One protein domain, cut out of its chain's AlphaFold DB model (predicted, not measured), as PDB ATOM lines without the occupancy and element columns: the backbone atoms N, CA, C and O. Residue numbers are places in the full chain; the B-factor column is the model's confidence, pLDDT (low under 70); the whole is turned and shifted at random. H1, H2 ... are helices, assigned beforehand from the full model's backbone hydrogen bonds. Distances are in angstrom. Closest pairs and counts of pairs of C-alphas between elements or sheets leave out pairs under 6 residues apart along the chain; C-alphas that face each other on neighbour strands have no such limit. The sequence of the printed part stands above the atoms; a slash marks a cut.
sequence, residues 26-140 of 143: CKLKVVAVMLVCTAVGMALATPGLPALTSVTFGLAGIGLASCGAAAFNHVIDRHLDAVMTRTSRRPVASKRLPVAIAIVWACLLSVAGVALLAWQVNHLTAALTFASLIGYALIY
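AT A GLANCE: This is residues 26 to 140 of the 143 residues of the protein "Heme o synthase" of Halomonas olivaria (UniProt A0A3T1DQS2). What shape is this? Long H2 is the core of an up-and-down bundle with H4 and H5, each running against the one before; H1 packs on H2 apart from both, and small H3 sits at one end. How large is it? The printed 115 residues, all helix by class with H1 to H5, are compact, radius of gyration of the C-alphas 15.5 A, spanning 51 by 24 by 23 A.

IN THESE COORDINATES: Where is the longest helix? H2, residues 52 to 76, runs 36.0 A from C-alpha 52 at (3.879, -9.327, 38.144). Where are the others? H1 is residues 28 to 44, H3 78 to 83, H4 99 to 120 and H5 123 to 140, ending with C-alpha 140 at (-19.187, -32.642, 38.056).

HOW THE PARTS SIT: What touches H2, the hub? H4 does, closest C-alphas Gly 61 and Gly 113, 4.0 A; H1 does, Leu 59 and Leu 35, 6.1 A; H5 does with residues 129 to 137 alone, Ala 69 and Leu 133, 5.4 A. Are the backbones helical? Every O i to N i+4 pair is within hydrogen-bond range in H1, H2 and H4, 13 of 14 in H5 and 1 of 2 in H3.

THE WHOLE: Is it unbroken? The printed part has no cut, and the H3 to H4 link is long. Is confidence low? No printed residue is under 70.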
ATOM      1  N   CYS A  26      -3.394 -33.431  31.140       87.94
ATOM      2  CA  CYS A  26      -3.491 -32.058  31.626       87.94
ATOM      3  C   CYS A  26      -4.440 -31.168  30.798       87.94
ATOM      4  O   CYS A  26      -4.641 -30.013  31.150       87.94
ATOM      5  N   LYS A  27      -4.994 -31.665  29.676       88.06
ATOM      6  CA  LYS A  27      -5.866 -30.914  28.741       88.06
ATOM      7  C   LYS A  27      -5.390 -29.467  28.499       88.06
ATOM      8  O   LYS A  27      -6.175 -28.523  28.582       88.06
ATOM      9  N   LEU A  28      -4.113 -29.293  28.143       90.19
ATOM     10  CA  LEU A  28      -3.432 -27.985  28.107       90.19
ATOM     11  C   LEU A  28      -4.164 -26.892  27.312       90.19
ATOM     12  O   LEU A  28      -4.110 -25.728  27.687       90.19
ATOM     13  N   LYS A  29      -4.886 -27.250  26.242       91.50
ATOM     14  CA  LYS A  29      -5.686 -26.287  25.464       91.50
ATOM     15  C   LYS A  29      -6.826 -25.671  26.280       91.50
ATOM     16  O   LYS A  29      -7.079 -24.482  26.158       91.50
ATOM     17  N   VAL A  30      -7.502 -26.472  27.104       91.81
ATOM     18  CA  VAL A  30      -8.597 -26.007  27.968       91.81
ATOM     19  C   VAL A  30      -8.030 -25.149  29.095       91.81
ATOM     20  O   VAL A  30      -8.516 -24.049  29.336       91.81
ATOM     21  N   VAL A  31      -6.944 -25.616  29.718       94.06
ATOM     22  CA  VAL A  31      -6.261 -24.881  30.790       94.06
ATOM     23  C   VAL A  31      -5.753 -23.527  30.292       94.06
ATOM     24  O   VAL A  31      -5.945 -22.529  30.974       94.06
ATOM     25  N   ALA A  32      -5.190 -23.446  29.083       94.19
ATOM     26  CA  ALA A  32      -4.739 -22.178  28.510       94.19
ATOM     27  C   ALA A  32      -5.870 -21.139  28.414       94.19
ATOM     28  O   ALA A  32      -5.674 -19.989  28.798       94.19
ATOM     29  N   VAL A  33      -7.066 -21.544  27.972       95.69
ATOM     30  CA  VAL A  33      -8.230 -20.642  27.912       95.69
ATOM     31  C   VAL A  33      -8.661 -20.206  29.317       95.69
ATOM     32  O   VAL A  33      -8.906 -19.022  29.536       95.69
ATOM     33  N   MET A  34      -8.668 -21.120  30.295       94.62
ATOM     34  CA  MET A  34      -8.953 -20.777  31.697       94.62
ATOM     35  C   MET A  34      -7.941 -19.776  32.273       94.62
ATOM     36  O   MET A  34      -8.320 -18.869  33.018       94.62
ATOM     37  N   LEU A  35      -6.661 -19.905  31.917       95.62
ATOM     38  CA  LEU A  35      -5.608 -18.986  32.355       95.62
ATOM     39  C   LEU A  35      -5.760 -17.593  31.743       95.62
ATOM     40  O   LEU A  35      -5.517 -16.609  32.436       95.62
ATOM     41  N   VAL A  36      -6.229 -17.484  30.496       95.94
ATOM     42  CA  VAL A  36      -6.574 -16.180  29.906       95.94
ATOM     43  C   VAL A  36      -7.702 -15.519  30.700       95.94
ATOM     44  O   VAL A  36      -7.565 -14.366  31.103       95.94
ATOM     45  N   CYS A  37      -8.779 -16.249  31.003       95.50
ATOM     46  CA  CYS A  37      -9.867 -15.726  31.838       95.50
ATOM     47  C   CYS A  37      -9.373 -15.305  33.228       95.50
ATOM     48  O   CYS A  37      -9.771 -14.261  33.741       95.50
ATOM     49  N   THR A  38      -8.468 -16.089  33.813       94.69
ATOM     50  CA  THR A  38      -7.841 -15.783  35.103       94.69
ATOM     51  C   THR A  38      -7.033 -14.488  35.035       94.69
ATOM     52  O   THR A  38      -7.188 -13.632  35.901       94.69
ATOM     53  N   ALA A  39      -6.214 -14.306  33.995       94.12
ATOM     54  CA  ALA A  39      -5.418 -13.095  33.803       94.12
ATOM     55  C   ALA A  39      -6.302 -11.849  33.638       94.12
ATOM     56  O   ALA A  39      -6.025 -10.815  34.246       94.12
ATOM     57  N   VAL A  40      -7.397 -11.959  32.878       94.25
ATOM     58  CA  VAL A  40      -8.395 -10.883  32.752       94.25
ATOM     59  C   VAL A  40      -9.030 -10.576  34.110       94.25
ATOM     60  O   VAL A  40      -9.106  -9.413  34.496       94.25
ATOM     61  N   GLY A  41      -9.420 -11.599  34.874       93.69
ATOM     62  CA  GLY A  41      -9.963 -11.426  36.224       93.69
ATOM     63  C   GLY A  41      -8.988 -10.726  37.176       93.69
ATOM     64  O   GLY A  41      -9.388  -9.826  37.909       93.69
ATOM     65  N   MET A  42      -7.699 -11.075  37.120       92.94
ATOM     66  CA  MET A  42      -6.649 -10.407  37.899       92.94
ATOM     67  C   MET A  42      -6.490  -8.933  37.515       92.94
ATOM     68  O   MET A  42      -6.321  -8.098  38.398       92.94
ATOM     69  N   ALA A  43      -6.566  -8.602  36.223       91.81
ATOM     70  CA  ALA A  43      -6.476  -7.220  35.752       91.81
ATOM     71  C   ALA A  43      -7.691  -6.369  36.163       91.81
ATOM     72  O   ALA A  43      -7.547  -5.175  36.399       91.81
ATOM     73  N   LEU A  44      -8.876  -6.976  36.276       93.44
ATOM     74  CA  LEU A  44     -10.096  -6.293  36.722       93.44
ATOM     75  C   LEU A  44     -10.181  -6.124  38.247       93.44
ATOM     76  O   LEU A  44     -10.957  -5.298  38.722       93.44
ATOM     77  N   ALA A  45      -9.414  -6.897  39.019       90.81
ATOM     78  CA  ALA A  45      -9.503  -6.913  40.478       90.81
ATOM     79  C   ALA A  45      -8.933  -5.654  41.153       90.81
ATOM     80  O   ALA A  45      -9.279  -5.365  42.298       90.81
ATOM     81  N   THR A  46      -8.053  -4.913  40.477       86.81
ATOM     82  CA  THR A  46      -7.383  -3.736  41.043       86.81
ATOM     83  C   THR A  46      -7.377  -2.572  40.059       86.81
ATOM     84  O   THR A  46      -7.160  -2.797  38.869       86.81
ATOM     85  N   PRO A  47      -7.524  -1.315  40.521       83.31
ATOM     86  CA  PRO A  47      -7.249  -0.153  39.686       83.31
ATOM     87  C   PRO A  47      -5.754  -0.122  39.320       83.31
ATOM     88  O   PRO A  47      -4.912   0.205  40.154       83.31
ATOM     89  N   GLY A  48      -5.422  -0.496  38.084       85.31
ATOM     90  CA  GLY A  48      -4.046  -0.556  37.579       85.31
ATOM     91  C   GLY A  48      -3.568  -1.977  37.273       85.31
ATOM     92  O   GLY A  48      -4.342  -2.930  37.280       85.31
ATOM     93  N   LEU A  49      -2.277  -2.120  36.960       86.06
ATOM     94  CA  LEU A  49      -1.702  -3.426  36.632       86.06
ATOM     95  C   LEU A  49      -1.432  -4.238  37.910       86.06
ATOM     96  O   LEU A  49      -0.772  -3.727  38.819       86.06
ATOM     97  N   PRO A  50      -1.882  -5.504  37.978       88.00
ATOM     98  CA  PRO A  50      -1.578  -6.375  39.103       88.00
ATOM     99  C   PRO A  50      -0.073  -6.653  39.185       88.00
ATOM    100  O   PRO A  50       0.636  -6.676  38.175       88.00
ATOM    101  N   ALA A  51       0.417  -6.899  40.402       90.38
ATOM    102  CA  ALA A  51       1.820  -7.220  40.628       90.38
ATOM    103  C   ALA A  51       2.248  -8.432  39.782       90.38
ATOM    104  O   ALA A  51       1.627  -9.497  39.838       90.38
ATOM    105  N   LEU A  52       3.339  -8.282  39.025       91.25
ATOM    106  CA  LEU A  52       3.879  -9.327  38.144       91.25
ATOM    107  C   LEU A  52       4.138 -10.646  38.884       91.25
ATOM    108  O   LEU A  52       3.919 -11.724  38.333       91.25
ATOM    109  N   THR A  53       4.548 -10.574  40.149       91.38
ATOM    110  CA  THR A  53       4.723 -11.741  41.021       91.38
ATOM    111  C   THR A  53       3.403 -12.480  41.237       91.38
ATOM    112  O   THR A  53       3.314 -13.671  40.951       91.38
ATOM    113  N   SER A  54       2.344 -11.782  41.645       90.06
ATOM    114  CA  SER A  54       1.023 -12.382  41.861       90.06
ATOM    115  C   SER A  54       0.426 -12.963  40.580       90.06
ATOM    116  O   SER A  54      -0.184 -14.028  40.622       90.06
ATOM    117  N   VAL A  55       0.632 -12.307  39.432       93.69
ATOM    118  CA  VAL A  55       0.166 -12.817  38.132       93.69
ATOM    119  C   VAL A  55       0.904 -14.097  37.755       93.69
ATOM    120  O   VAL A  55       0.279 -15.098  37.422       93.69
ATOM    121  N   THR A  56       2.234 -14.095  37.826       95.62
ATOM    122  CA  THR A  56       3.047 -15.255  37.427       95.62
ATOM    123  C   THR A  56       2.794 -16.465  38.323       95.62
ATOM    124  O   THR A  56       2.475 -17.541  37.813       95.62
ATOM    125  N   PHE A  57       2.847 -16.297  39.647       95.75
ATOM    126  CA  PHE A  57       2.567 -17.383  40.591       95.75
ATOM    127  C   PHE A  57       1.090 -17.787  40.608       95.75
ATOM    128  O   PHE A  57       0.787 -18.973  40.729       95.75
ATOM    129  N   GLY A  58       0.174 -16.834  40.423       95.06
ATOM    130  CA  GLY A  58      -1.259 -17.097  40.322       95.06
ATOM    131  C   GLY A  58      -1.609 -17.948  39.107       95.06
ATOM    132  O   GLY A  58      -2.252 -18.987  39.249       95.06
ATOM    133  N   LEU A  59      -1.134 -17.564  37.921       96.75
ATOM    134  CA  LEU A  59      -1.352 -18.337  36.697       96.75
ATOM    135  C   LEU A  59      -0.666 -19.706  36.760       96.75
ATOM    136  O   LEU A  59      -1.268 -20.702  36.363       96.75
ATOM    137  N   ALA A  60       0.556 -19.785  37.296       97.12
ATOM    138  CA  ALA A  60       1.247 -21.061  37.465       97.12
ATOM    139  C   ALA A  60       0.491 -21.999  38.420       97.12
ATOM    140  O   ALA A  60       0.227 -23.151  38.074       97.12
ATOM    141  N   GLY A  61       0.092 -21.508  39.595       96.50
ATOM    142  CA  GLY A  61      -0.603 -22.304  40.606       96.50
ATOM    143  C   GLY A  61      -1.988 -22.766  40.155       96.50
ATOM    144  O   GLY A  61      -2.305 -23.954  40.251       96.50
ATOM    145  N   ILE A  62      -2.783 -21.860  39.573       96.38
ATOM    146  CA  ILE A  62      -4.102 -22.190  39.009       96.38
ATOM    147  C   ILE A  62      -3.954 -23.151  37.829       96.38
ATOM    148  O   ILE A  62      -4.732 -24.098  37.707       96.38
ATOM    149  N   GLY A  63      -2.939 -22.960  36.984       96.75
ATOM    150  CA  GLY A  63      -2.652 -23.844  35.857       96.75
ATOM    151  C   GLY A  63      -2.316 -25.262  36.309       96.75
ATOM    152  O   GLY A  63      -2.903 -26.217  35.798       96.75
ATOM    153  N   LEU A  64      -1.437 -25.410  37.303       96.75
ATOM    154  CA  LEU A  64      -1.075 -26.707  37.885       96.75
ATOM    155  C   LEU A  64      -2.294 -27.408  38.497       96.75
ATOM    156  O   LEU A  64      -2.568 -28.561  38.156       96.75
ATOM    157  N   ALA A  65      -3.072 -26.703  39.322       96.06
ATOM    158  CA  ALA A  65      -4.277 -27.261  39.932       96.06
ATOM    159  C   ALA A  65      -5.323 -27.671  38.879       96.06
ATOM    160  O   ALA A  65      -5.907 -28.749  38.974       96.06
ATOM    161  N   SER A  66      -5.501 -26.866  37.825       95.56
ATOM    162  CA  SER A  66      -6.412 -27.174  36.710       95.56
ATOM    163  C   SER A  66      -5.957 -28.404  35.916       95.56
ATOM    164  O   SER A  66      -6.782 -29.234  35.532       95.56
ATOM    165  N   CYS A  67      -4.645 -28.566  35.701       95.50
ATOM    166  CA  CYS A  67      -4.087 -29.772  35.084       95.50
ATOM    167  C   CYS A  67      -4.339 -31.016  35.951       95.50
ATOM    168  O   CYS A  67      -4.708 -32.066  35.423       95.50
ATOM    169  N   GLY A  68      -4.170 -30.892  37.272       94.94
ATOM    170  CA  GLY A  68      -4.470 -31.954  38.233       94.94
ATOM    171  C   GLY A  68      -5.949 -32.350  38.220       94.94
ATOM    172  O   GLY A  68      -6.268 -33.533  38.109       94.94
ATOM    173  N   ALA A  69      -6.852 -31.367  38.214       93.62
ATOM    174  CA  ALA A  69      -8.294 -31.582  38.115       93.62
ATOM    175  C   ALA A  69      -8.685 -32.297  36.803       93.62
ATOM    176  O   ALA A  69      -9.440 -33.268  36.813       93.62
ATOM    177  N   ALA A  70      -8.107 -31.889  35.666       92.25
ATOM    178  CA  ALA A  70      -8.311 -32.562  34.380       92.25
ATOM    179  C   ALA A  70      -7.814 -34.021  34.381       92.25
ATOM    180  O   ALA A  70      -8.466 -34.897  33.801       92.25
ATOM    181  N   ALA A  71      -6.687 -34.287  35.050       93.00
ATOM    182  CA  ALA A  71      -6.157 -35.634  35.212       93.00
ATOM    183  C   ALA A  71      -7.069 -36.509  36.087       93.00
ATOM    184  O   ALA A  71      -7.325 -37.656  35.715       93.00
ATOM    185  N   PHE A  72      -7.619 -35.967  37.181       92.88
ATOM    186  CA  PHE A  72      -8.625 -36.662  37.991       92.88
ATOM    187  C   PHE A  72      -9.860 -37.039  37.175       92.88
ATOM    188  O   PHE A  72     -10.275 -38.195  37.228       92.88
ATOM    189  N   ASN A  73     -10.380 -36.132  36.343       91.06
ATOM    190  CA  ASN A  73     -11.520 -36.457  35.481       91.06
ATOM    191  C   ASN A  73     -11.244 -37.650  34.566       91.06
ATOM    192  O   ASN A  73     -12.075 -38.539  34.448       91.06
ATOM    193  N   HIS A  74     -10.060 -37.725  33.950       88.62
ATOM    194  CA  HIS A  74      -9.703 -38.882  33.120       88.62
ATOM    195  C   HIS A  74      -9.594 -40.194  33.909       88.62
ATOM    196  O   HIS A  74      -9.789 -41.268  33.337       88.62
ATOM    197  N   VAL A  75      -9.234 -40.131  35.193       89.50
ATOM    198  CA  VAL A  75      -9.176 -41.312  36.061       89.50
ATOM    199  C   VAL A  75     -10.579 -41.783  36.430       89.50
ATOM    200  O   VAL A  75     -10.842 -42.986  36.358       89.50
ATOM    201  N   ILE A  76     -11.464 -40.860  36.803       88.25
ATOM    202  CA  ILE A  76     -12.830 -41.167  37.244       88.25
ATOM    203  C   ILE A  76     -13.663 -41.674  36.056       88.25
ATOM    204  O   ILE A  76     -14.243 -42.757  36.135       88.25
ATOM    205  N   ASP A  77     -13.587 -41.000  34.904       87.19
ATOM    206  CA  ASP A  77     -14.336 -41.361  33.690       87.19
ATOM    207  C   ASP A  77     -13.785 -42.590  32.954       87.19
ATOM    208  O   ASP A  77     -14.352 -43.011  31.944       87.19
ATOM    209  N   ARG A  78     -12.687 -43.205  33.419       85.06
ATOM    210  CA  ARG A  78     -11.936 -44.225  32.659       85.06
ATOM    211  C   ARG A  78     -12.796 -45.369  32.110       85.06
ATOM    212  O   ARG A  78     -12.485 -45.915  31.054       85.06
ATOM    213  N   HIS A  79     -13.837 -45.765  32.844       82.44
ATOM    214  CA  HIS A  79     -14.722 -46.870  32.473       82.44
ATOM    215  C   HIS A  79     -15.695 -46.463  31.365       82.44
ATOM    216  O   HIS A  79     -15.867 -47.207  30.402       82.44
ATOM    217  N   LEU A  80     -16.274 -45.267  31.481       80.31
ATOM    218  CA  LEU A  80     -17.157 -44.681  30.474       80.31
ATOM    219  C   LEU A  80     -16.371 -44.344  29.204       80.31
ATOM    220  O   LEU A  80     -16.800 -44.662  28.096       80.31
ATOM    221  N   ASP A  81     -15.169 -43.795  29.355       82.88
ATOM    222  CA  ASP A  81     -14.289 -43.491  28.232       82.88
ATOM    223  C   ASP A  81     -13.893 -44.744  27.442       82.88
ATOM    224  O   ASP A  81     -13.758 -44.677  26.221       82.88
ATOM    225  N   ALA A  82     -13.739 -45.897  28.101       80.56
ATOM    226  CA  ALA A  82     -13.356 -47.144  27.438       80.56
ATOM    227  C   ALA A  82     -14.428 -47.676  26.470       80.56
ATOM    228  O   ALA A  82     -14.078 -48.326  25.485       80.56
ATOM    229  N   VAL A  83     -15.711 -47.386  26.716       84.25
ATOM    230  CA  VAL A  83     -16.831 -47.848  25.874       84.25
ATOM    231  C   VAL A  83     -17.239 -46.836  24.795       84.25
ATOM    232  O   VAL A  83     -18.028 -47.162  23.911       84.25
ATOM    233  N   MET A  84     -16.684 -45.620  24.814       81.19
ATOM    234  CA  MET A  84     -16.992 -44.565  23.843       81.19
ATOM    235  C   MET A  84     -16.016 -44.548  22.659       81.19
ATOM    236  O   MET A  84     -14.803 -44.386  22.817       81.19
ATOM    237  N   THR A  85     -16.537 -44.567  21.429       78.19
ATOM    238  CA  THR A  85     -15.734 -44.556  20.187       78.19
ATOM    239  C   THR A  85     -14.776 -43.361  20.099       78.19
ATOM    240  O   THR A  85     -13.666 -43.482  19.586       78.19
ATOM    241  N   ARG A  86     -15.179 -42.203  20.640       79.12
ATOM    242  CA  ARG A  86     -14.405 -40.952  20.600       79.12
ATOM    243  C   ARG A  86     -13.321 -40.855  21.682       79.12
ATOM    244  O   ARG A  86     -12.312 -40.193  21.449       79.12
ATOM    245  N   THR A  87     -13.508 -41.467  22.854       81.06
ATOM    246  CA  THR A  87     -12.616 -41.288  24.022       81.06
ATOM    247  C   THR A  87     -11.904 -42.563  24.475       81.06
ATOM    248  O   THR A  87     -10.965 -42.475  25.264       81.06
ATOM    249  N   SER A  88     -12.199 -43.706  23.853       78.31
ATOM    250  CA  SER A  88     -11.514 -44.993  24.073       78.31
ATOM    251  C   SER A  88     -10.002 -44.947  23.854       78.31
ATOM    252  O   SER A  88      -9.258 -45.744  24.423       78.31
ATOM    253  N   ARG A  89      -9.514 -43.984  23.061       78.62
ATOM    254  CA  ARG A  89      -8.082 -43.770  22.802       78.62
ATOM    255  C   ARG A  89      -7.367 -42.936  23.871       78.62
ATOM    256  O   ARG A  89      -6.164 -42.717  23.735       78.62
ATOM    257  N   ARG A  90      -8.064 -42.445  24.905       79.94
ATOM    258  CA  ARG A  90      -7.433 -41.683  25.999       79.94
ATOM    259  C   ARG A  90      -6.393 -42.547  26.735       79.94
ATOM    260  O   ARG A  90      -6.573 -43.764  26.806       79.94
ATOM    261  N   PRO A  91      -5.330 -41.959  27.317       79.00
ATOM    262  CA  PRO A  91      -4.205 -42.714  27.889       79.00
ATOM    263  C   PRO A  91      -4.613 -43.736  28.961       79.00
ATOM    264  O   PRO A  91      -4.142 -44.874  28.957       79.00
ATOM    265  N   VAL A  92      -5.531 -43.342  29.851       80.56
ATOM    266  CA  VAL A  92      -6.018 -44.173  30.966       80.56
ATOM    267  C   VAL A  92      -7.055 -45.198  30.490       80.56
ATOM    268  O   VAL A  92      -6.980 -46.366  30.863       80.56
ATOM    269  N   ALA A  93      -7.979 -44.795  29.610       77.12
ATOM    270  CA  ALA A  93      -9.014 -45.675  29.053       77.12
ATOM    271  C   ALA A  93      -8.427 -46.781  28.153       77.12
ATOM    272  O   ALA A  93      -8.844 -47.936  28.218       77.12
ATOM    273  N   SER A  94      -7.394 -46.452  27.374       79.56
ATOM    274  CA  SER A  94      -6.682 -47.388  26.492       79.56
ATOM    275  C   SER A  94      -5.636 -48.255  27.207       79.56
ATOM    276  O   SER A  94      -4.910 -48.996  26.545       79.56
ATOM    277  N   LYS A  95      -5.540 -48.170  28.545       81.00
ATOM    278  CA  LYS A  95      -4.561 -48.888  29.388       81.00
ATOM    279  C   LYS A  95      -3.089 -48.619  29.031       81.00
ATOM    280  O   LYS A  95      -2.217 -49.399  29.408       81.00
ATOM    281  N   ARG A  96      -2.797 -47.518  28.329       81.56
ATOM    282  CA  ARG A  96      -1.423 -47.095  28.003       81.56
ATOM    283  C   ARG A  96      -0.709 -46.495  29.208       81.56
ATOM    284  O   ARG A  96       0.499 -46.652  29.330       81.56
ATOM    285  N   LEU A  97      -1.461 -45.832  30.087       85.06
ATOM    286  CA  LEU A  97      -0.969 -45.260  31.335       85.06
ATOM    287  C   LEU A  97      -1.612 -45.977  32.536       85.06
ATOM    288  O   LEU A  97      -2.845 -46.041  32.605       85.06
ATOM    289  N   PRO A  98      -0.824 -46.490  33.500       88.31
ATOM    290  CA  PRO A  98      -1.368 -47.080  34.716       88.31
ATOM    291  C   PRO A  98      -2.184 -46.064  35.519       88.31
ATOM    292  O   PRO A  98      -1.747 -44.935  35.746       88.31
ATOM    293  N   VAL A  99      -3.349 -46.487  36.015       89.25
ATOM    294  CA  VAL A  99      -4.254 -45.631  36.801       89.25
ATOM    295  C   VAL A  99      -3.562 -45.079  38.050       89.25
ATOM    296  O   VAL A  99      -3.706 -43.902  38.353       89.25
ATOM    297  N   ALA A 100      -2.757 -45.900  38.735       89.69
ATOM    298  CA  ALA A 100      -2.003 -45.471  39.913       89.69
ATOM    299  C   ALA A 100      -1.058 -44.295  39.601       89.69
ATOM    300  O   ALA A 100      -1.014 -43.327  40.352       89.69
ATOM    301  N   ILE A 101      -0.365 -44.336  38.457       91.62
ATOM    302  CA  ILE A 101       0.523 -43.251  38.016       91.62
ATOM    303  C   ILE A 101      -0.284 -41.995  37.676       91.62
ATOM    304  O   ILE A 101       0.109 -40.897  38.059       91.62
ATOM    305  N   ALA A 102      -1.432 -42.146  37.007       92.12
ATOM    306  CA  ALA A 102      -2.316 -41.024  36.702       92.12
ATOM    307  C   ALA A 102      -2.856 -40.342  37.974       92.12
ATOM    308  O   ALA A 102      -2.888 -39.115  38.029       92.12
ATOM    309  N   ILE A 103      -3.216 -41.117  39.007       93.25
ATOM    310  CA  ILE A 103      -3.647 -40.593  40.314       93.25
ATOM    311  C   ILE A 103      -2.502 -39.852  41.000       93.25
ATOM    312  O   ILE A 103      -2.690 -38.719  41.431       93.25
ATOM    313  N   VAL A 104      -1.311 -40.455  41.076       95.12
ATOM    314  CA  VAL A 104      -0.140 -39.807  41.690       95.12
ATOM    315  C   VAL A 104       0.178 -38.495  40.975       95.12
ATOM    316  O   VAL A 104       0.369 -37.475  41.628       95.12
ATOM    317  N   TRP A 105       0.160 -38.493  39.642       94.62
ATOM    318  CA  TRP A 105       0.372 -37.290  38.841       94.62
ATOM    319  C   TRP A 105      -0.688 -36.212  39.107       94.62
ATOM    320  O   TRP A 105      -0.343 -35.050  39.323       94.62
ATOM    321  N   ALA A 106      -1.967 -36.597  39.152       94.75
ATOM    322  CA  ALA A 106      -3.064 -35.688  39.468       94.75
ATOM    323  C   ALA A 106      -2.902 -35.076  40.869       94.75
ATOM    324  O   ALA A 106      -2.965 -33.854  41.010       94.75
ATOM    325  N   CYS A 107      -2.615 -35.895  41.886       95.75
ATOM    326  CA  CYS A 107      -2.352 -35.441  43.251       95.75
ATOM    327  C   CYS A 107      -1.161 -34.480  43.314       95.75
ATOM    328  O   CYS A 107      -1.279 -33.412  43.911       95.75
ATOM    329  N   LEU A 108      -0.039 -34.824  42.676       96.94
ATOM    330  CA  LEU A 108       1.169 -33.997  42.673       96.94
ATOM    331  C   LEU A 108       0.905 -32.611  42.083       96.94
ATOM    332  O   LEU A 108       1.235 -31.612  42.716       96.94
ATOM    333  N   LEU A 109       0.268 -32.538  40.911       96.62
ATOM    334  CA  LEU A 109      -0.071 -31.262  40.272       96.62
ATOM    335  C   LEU A 109      -1.043 -30.431  41.116       96.62
ATOM    336  O   LEU A 109      -0.873 -29.220  41.252       96.62
ATOM    337  N   SER A 110      -2.038 -31.090  41.709       96.00
ATOM    338  CA  SER A 110      -3.061 -30.446  42.536       96.00
ATOM    339  C   SER A 110      -2.462 -29.852  43.807       96.00
ATOM    340  O   SER A 110      -2.669 -28.675  44.099       96.00
ATOM    341  N   VAL A 111      -1.674 -30.647  44.535       97.06
ATOM    342  CA  VAL A 111      -1.008 -30.217  45.768       97.06
ATOM    343  C   VAL A 111       0.019 -29.134  45.463       97.06
ATOM    344  O   VAL A 111       0.014 -28.107  46.134       97.06
ATOM    345  N   ALA A 112       0.847 -29.307  44.429       97.44
ATOM    346  CA  ALA A 112       1.832 -28.301  44.039       97.44
ATOM    347  C   ALA A 112       1.167 -26.972  43.651       97.44
ATOM    348  O   ALA A 112       1.610 -25.917  44.099       97.44
ATOM    349  N   GLY A 113       0.083 -27.014  42.870       96.75
ATOM    350  CA  GLY A 113      -0.655 -25.819  42.464       96.75
ATOM    351  C   GLY A 113      -1.280 -25.082  43.647       96.75
ATOM    352  O   GLY A 113      -1.061 -23.883  43.811       96.75
ATOM    353  N   VAL A 114      -2.003 -25.797  44.514       96.75
ATOM    354  CA  VAL A 114      -2.656 -25.203  45.693       96.75
ATOM    355  C   VAL A 114      -1.627 -24.689  46.705       96.75
ATOM    356  O   VAL A 114      -1.789 -23.584  47.221       96.75
ATOM    357  N   ALA A 115      -0.549 -25.436  46.956       96.88
ATOM    358  CA  ALA A 115       0.520 -25.009  47.857       96.88
ATOM    359  C   ALA A 115       1.236 -23.753  47.338       96.88
ATOM    360  O   ALA A 115       1.495 -22.832  48.112       96.88
ATOM    361  N   LEU A 116       1.497 -23.677  46.027       96.50
ATOM    362  CA  LEU A 116       2.102 -22.499  45.407       96.50
ATOM    363  C   LEU A 116       1.218 -21.256  45.575       96.50
ATOM    364  O   LEU A 116       1.725 -20.189  45.911       96.50
ATOM    365  N   LEU A 117      -0.100 -21.396  45.394       95.75
ATOM    366  CA  LEU A 117      -1.052 -20.301  45.615       95.75
ATOM    367  C   LEU A 117      -1.104 -19.874  47.083       95.75
ATOM    368  O   LEU A 117      -1.127 -18.677  47.367       95.75
ATOM    369  N   ALA A 118      -1.098 -20.837  48.007       95.75
ATOM    370  CA  ALA A 118      -1.135 -20.561  49.439       95.75
ATOM    371  C   ALA A 118       0.118 -19.812  49.914       95.75
ATOM    372  O   ALA A 118       0.006 -18.949  50.779       95.75
ATOM    373  N   TRP A 119       1.286 -20.118  49.337       94.81
ATOM    374  CA  TRP A 119       2.546 -19.459  49.677       94.81
ATOM    375  C   TRP A 119       2.684 -18.089  49.001       94.81
ATOM    376  O   TRP A 119       2.965 -17.100  49.670       94.81
ATOM    377  N   GLN A 120       2.522 -18.022  47.677       94.25
ATOM    378  CA  GLN A 120       2.955 -16.860  46.886       94.25
ATOM    379  C   GLN A 120       1.832 -15.879  46.533       94.25
ATOM    380  O   GLN A 120       2.127 -14.778  46.070       94.25
ATOM    381  N   VAL A 121       0.562 -16.265  46.696       92.31
ATOM    382  CA  VAL A 121      -0.584 -15.451  46.258       92.31
ATOM    383  C   VAL A 121      -1.458 -15.050  47.438       92.31
ATOM    384  O   VAL A 121      -1.476 -13.874  47.786       92.31
ATOM    385  N   ASN A 122      -2.207 -15.992  48.020       92.75
ATOM    386  CA  ASN A 122      -2.937 -15.863  49.289       92.75
ATOM    387  C   ASN A 122      -3.767 -17.133  49.567       92.75
ATOM    388  O   ASN A 122      -4.081 -17.924  48.671       92.75
ATOM    389  N   HIS A 123      -4.198 -17.289  50.822       94.50
ATOM    390  CA  HIS A 123      -5.008 -18.428  51.261       94.50
ATOM    391  C   HIS A 123      -6.417 -18.473  50.655       94.50
ATOM    392  O   HIS A 123      -6.937 -19.566  50.439       94.50
ATOM    393  N   LEU A 124      -7.037 -17.325  50.351       94.81
ATOM    394  CA  LEU A 124      -8.389 -17.284  49.785       94.81
ATOM    395  C   LEU A 124      -8.410 -17.869  48.368       94.81
ATOM    396  O   LEU A 124      -9.221 -18.744  48.072       94.81
ATOM    397  N   THR A 125      -7.484 -17.445  47.505       93.75
ATOM    398  CA  THR A 125      -7.310 -17.995  46.157       93.75
ATOM    399  C   THR A 125      -7.005 -19.489  46.225       93.75
ATOM    400  O   THR A 125      -7.638 -20.260  45.512       93.75
ATOM    401  N   ALA A 126      -6.111 -19.918  47.122       95.06
ATOM    402  CA  ALA A 126      -5.801 -21.336  47.301       95.06
ATOM    403  C   ALA A 126      -7.036 -22.162  47.709       95.06
ATOM    404  O   ALA A 126      -7.293 -23.212  47.120       95.06
ATOM    405  N   ALA A 127      -7.831 -21.670  48.666       96.38
ATOM    406  CA  ALA A 127      -9.051 -22.334  49.122       96.38
ATOM    407  C   ALA A 127     -10.110 -22.426  48.014       96.38
ATOM    408  O   ALA A 127     -10.701 -23.487  47.818       96.38
ATOM    409  N   LEU A 128     -10.316 -21.350  47.247       95.25
ATOM    410  CA  LEU A 128     -11.253 -21.339  46.119       95.25
ATOM    411  C   LEU A 128     -10.802 -22.269  44.987       95.25
ATOM    412  O   LEU A 128     -11.621 -23.003  44.434       95.25
ATOM    413  N   THR A 129      -9.506 -22.293  44.661       94.94
ATOM    414  CA  THR A 129      -8.953 -23.227  43.669       94.94
ATOM    415  C   THR A 129      -9.094 -24.676  44.131       94.94
ATOM    416  O   THR A 129      -9.480 -25.532  43.338       94.94
ATOM    417  N   PHE A 130      -8.851 -24.960  45.411       94.31
ATOM    418  CA  PHE A 130      -9.053 -26.291  45.980       94.31
ATOM    419  C   PHE A 130     -10.529 -26.716  45.958       94.31
ATOM    420  O   PHE A 130     -10.847 -27.828  45.537       94.31
ATOM    421  N   ALA A 131     -11.444 -25.817  46.329       94.44
ATOM    422  CA  ALA A 131     -12.880 -26.067  46.247       94.44
ATOM    423  C   ALA A 131     -13.335 -26.314  44.800       94.44
ATOM    424  O   ALA A 131     -14.098 -27.244  44.546       94.44
ATOM    425  N   SER A 132     -12.824 -25.538  43.839       92.50
ATOM    426  CA  SER A 132     -13.085 -25.739  42.409       92.50
ATOM    427  C   SER A 132     -12.567 -27.091  41.918       92.50
ATOM    428  O   SER A 132     -13.270 -27.773  41.174       92.50
ATOM    429  N   LEU A 133     -11.384 -27.511  42.371       91.12
ATOM    430  CA  LEU A 133     -10.816 -28.815  42.051       91.12
ATOM    431  C   LEU A 133     -11.706 -29.953  42.547       91.12
ATOM    432  O   LEU A 133     -12.014 -30.857  41.774       91.12
ATOM    433  N   ILE A 134     -12.155 -29.891  43.804       89.81
ATOM    434  CA  ILE A 134     -13.093 -30.868  44.372       89.81
ATOM    435  C   ILE A 134     -14.418 -30.848  43.605       89.81
ATOM    436  O   ILE A 134     -14.930 -31.904  43.236       89.81
ATOM    437  N   GLY A 135     -14.962 -29.660  43.340       87.44
ATOM    438  CA  GLY A 135     -16.216 -29.503  42.609       87.44
ATOM    439  C   GLY A 135     -16.146 -30.098  41.203       87.44
ATOM    440  O   GLY A 135     -17.051 -30.816  40.792       87.44
ATOM    441  N   TYR A 136     -15.053 -29.873  40.478       85.44
ATOM    442  CA  TYR A 136     -14.866 -30.443  39.147       85.44
ATOM    443  C   TYR A 136     -14.618 -31.957  39.191       85.44
ATOM    444  O   TYR A 136     -15.294 -32.717  38.501       85.44
ATOM    445  N   ALA A 137     -13.678 -32.407  40.025       82.12
ATOM    446  CA  ALA A 137     -13.274 -33.808  40.058       82.12
ATOM    447  C   ALA A 137     -14.357 -34.716  40.651       82.12
ATOM    448  O   ALA A 137     -14.593 -35.791  40.121       82.12
ATOM    449  N   LEU A 138     -15.025 -34.305  41.731       78.12
ATOM    450  CA  LEU A 138     -15.999 -35.154  42.422       78.12
ATOM    451  C   LEU A 138     -17.437 -34.832  42.033       78.12
ATOM    452  O   LEU A 138     -18.178 -35.746  41.712       78.12
ATOM    453  N   ILE A 139     -17.853 -33.563  42.047       78.94
ATOM    454  CA  ILE A 139     -19.273 -33.231  41.839       78.94
ATOM    455  C   ILE A 139     -19.629 -33.308  40.358       78.94
ATOM    456  O   ILE A 139     -20.575 -33.986  39.993       78.94
ATOM    457  N   TYR A 140     -18.870 -32.649  39.486       75.88
ATOM    458  CA  TYR A 140     -19.187 -32.642  38.056       75.88
ATOM    459  C   TYR A 140     -18.973 -34.002  37.378       75.88
ATOM    460  O   TYR A 140     -19.608 -34.279  36.370       75.88
TER     461      TYR A 140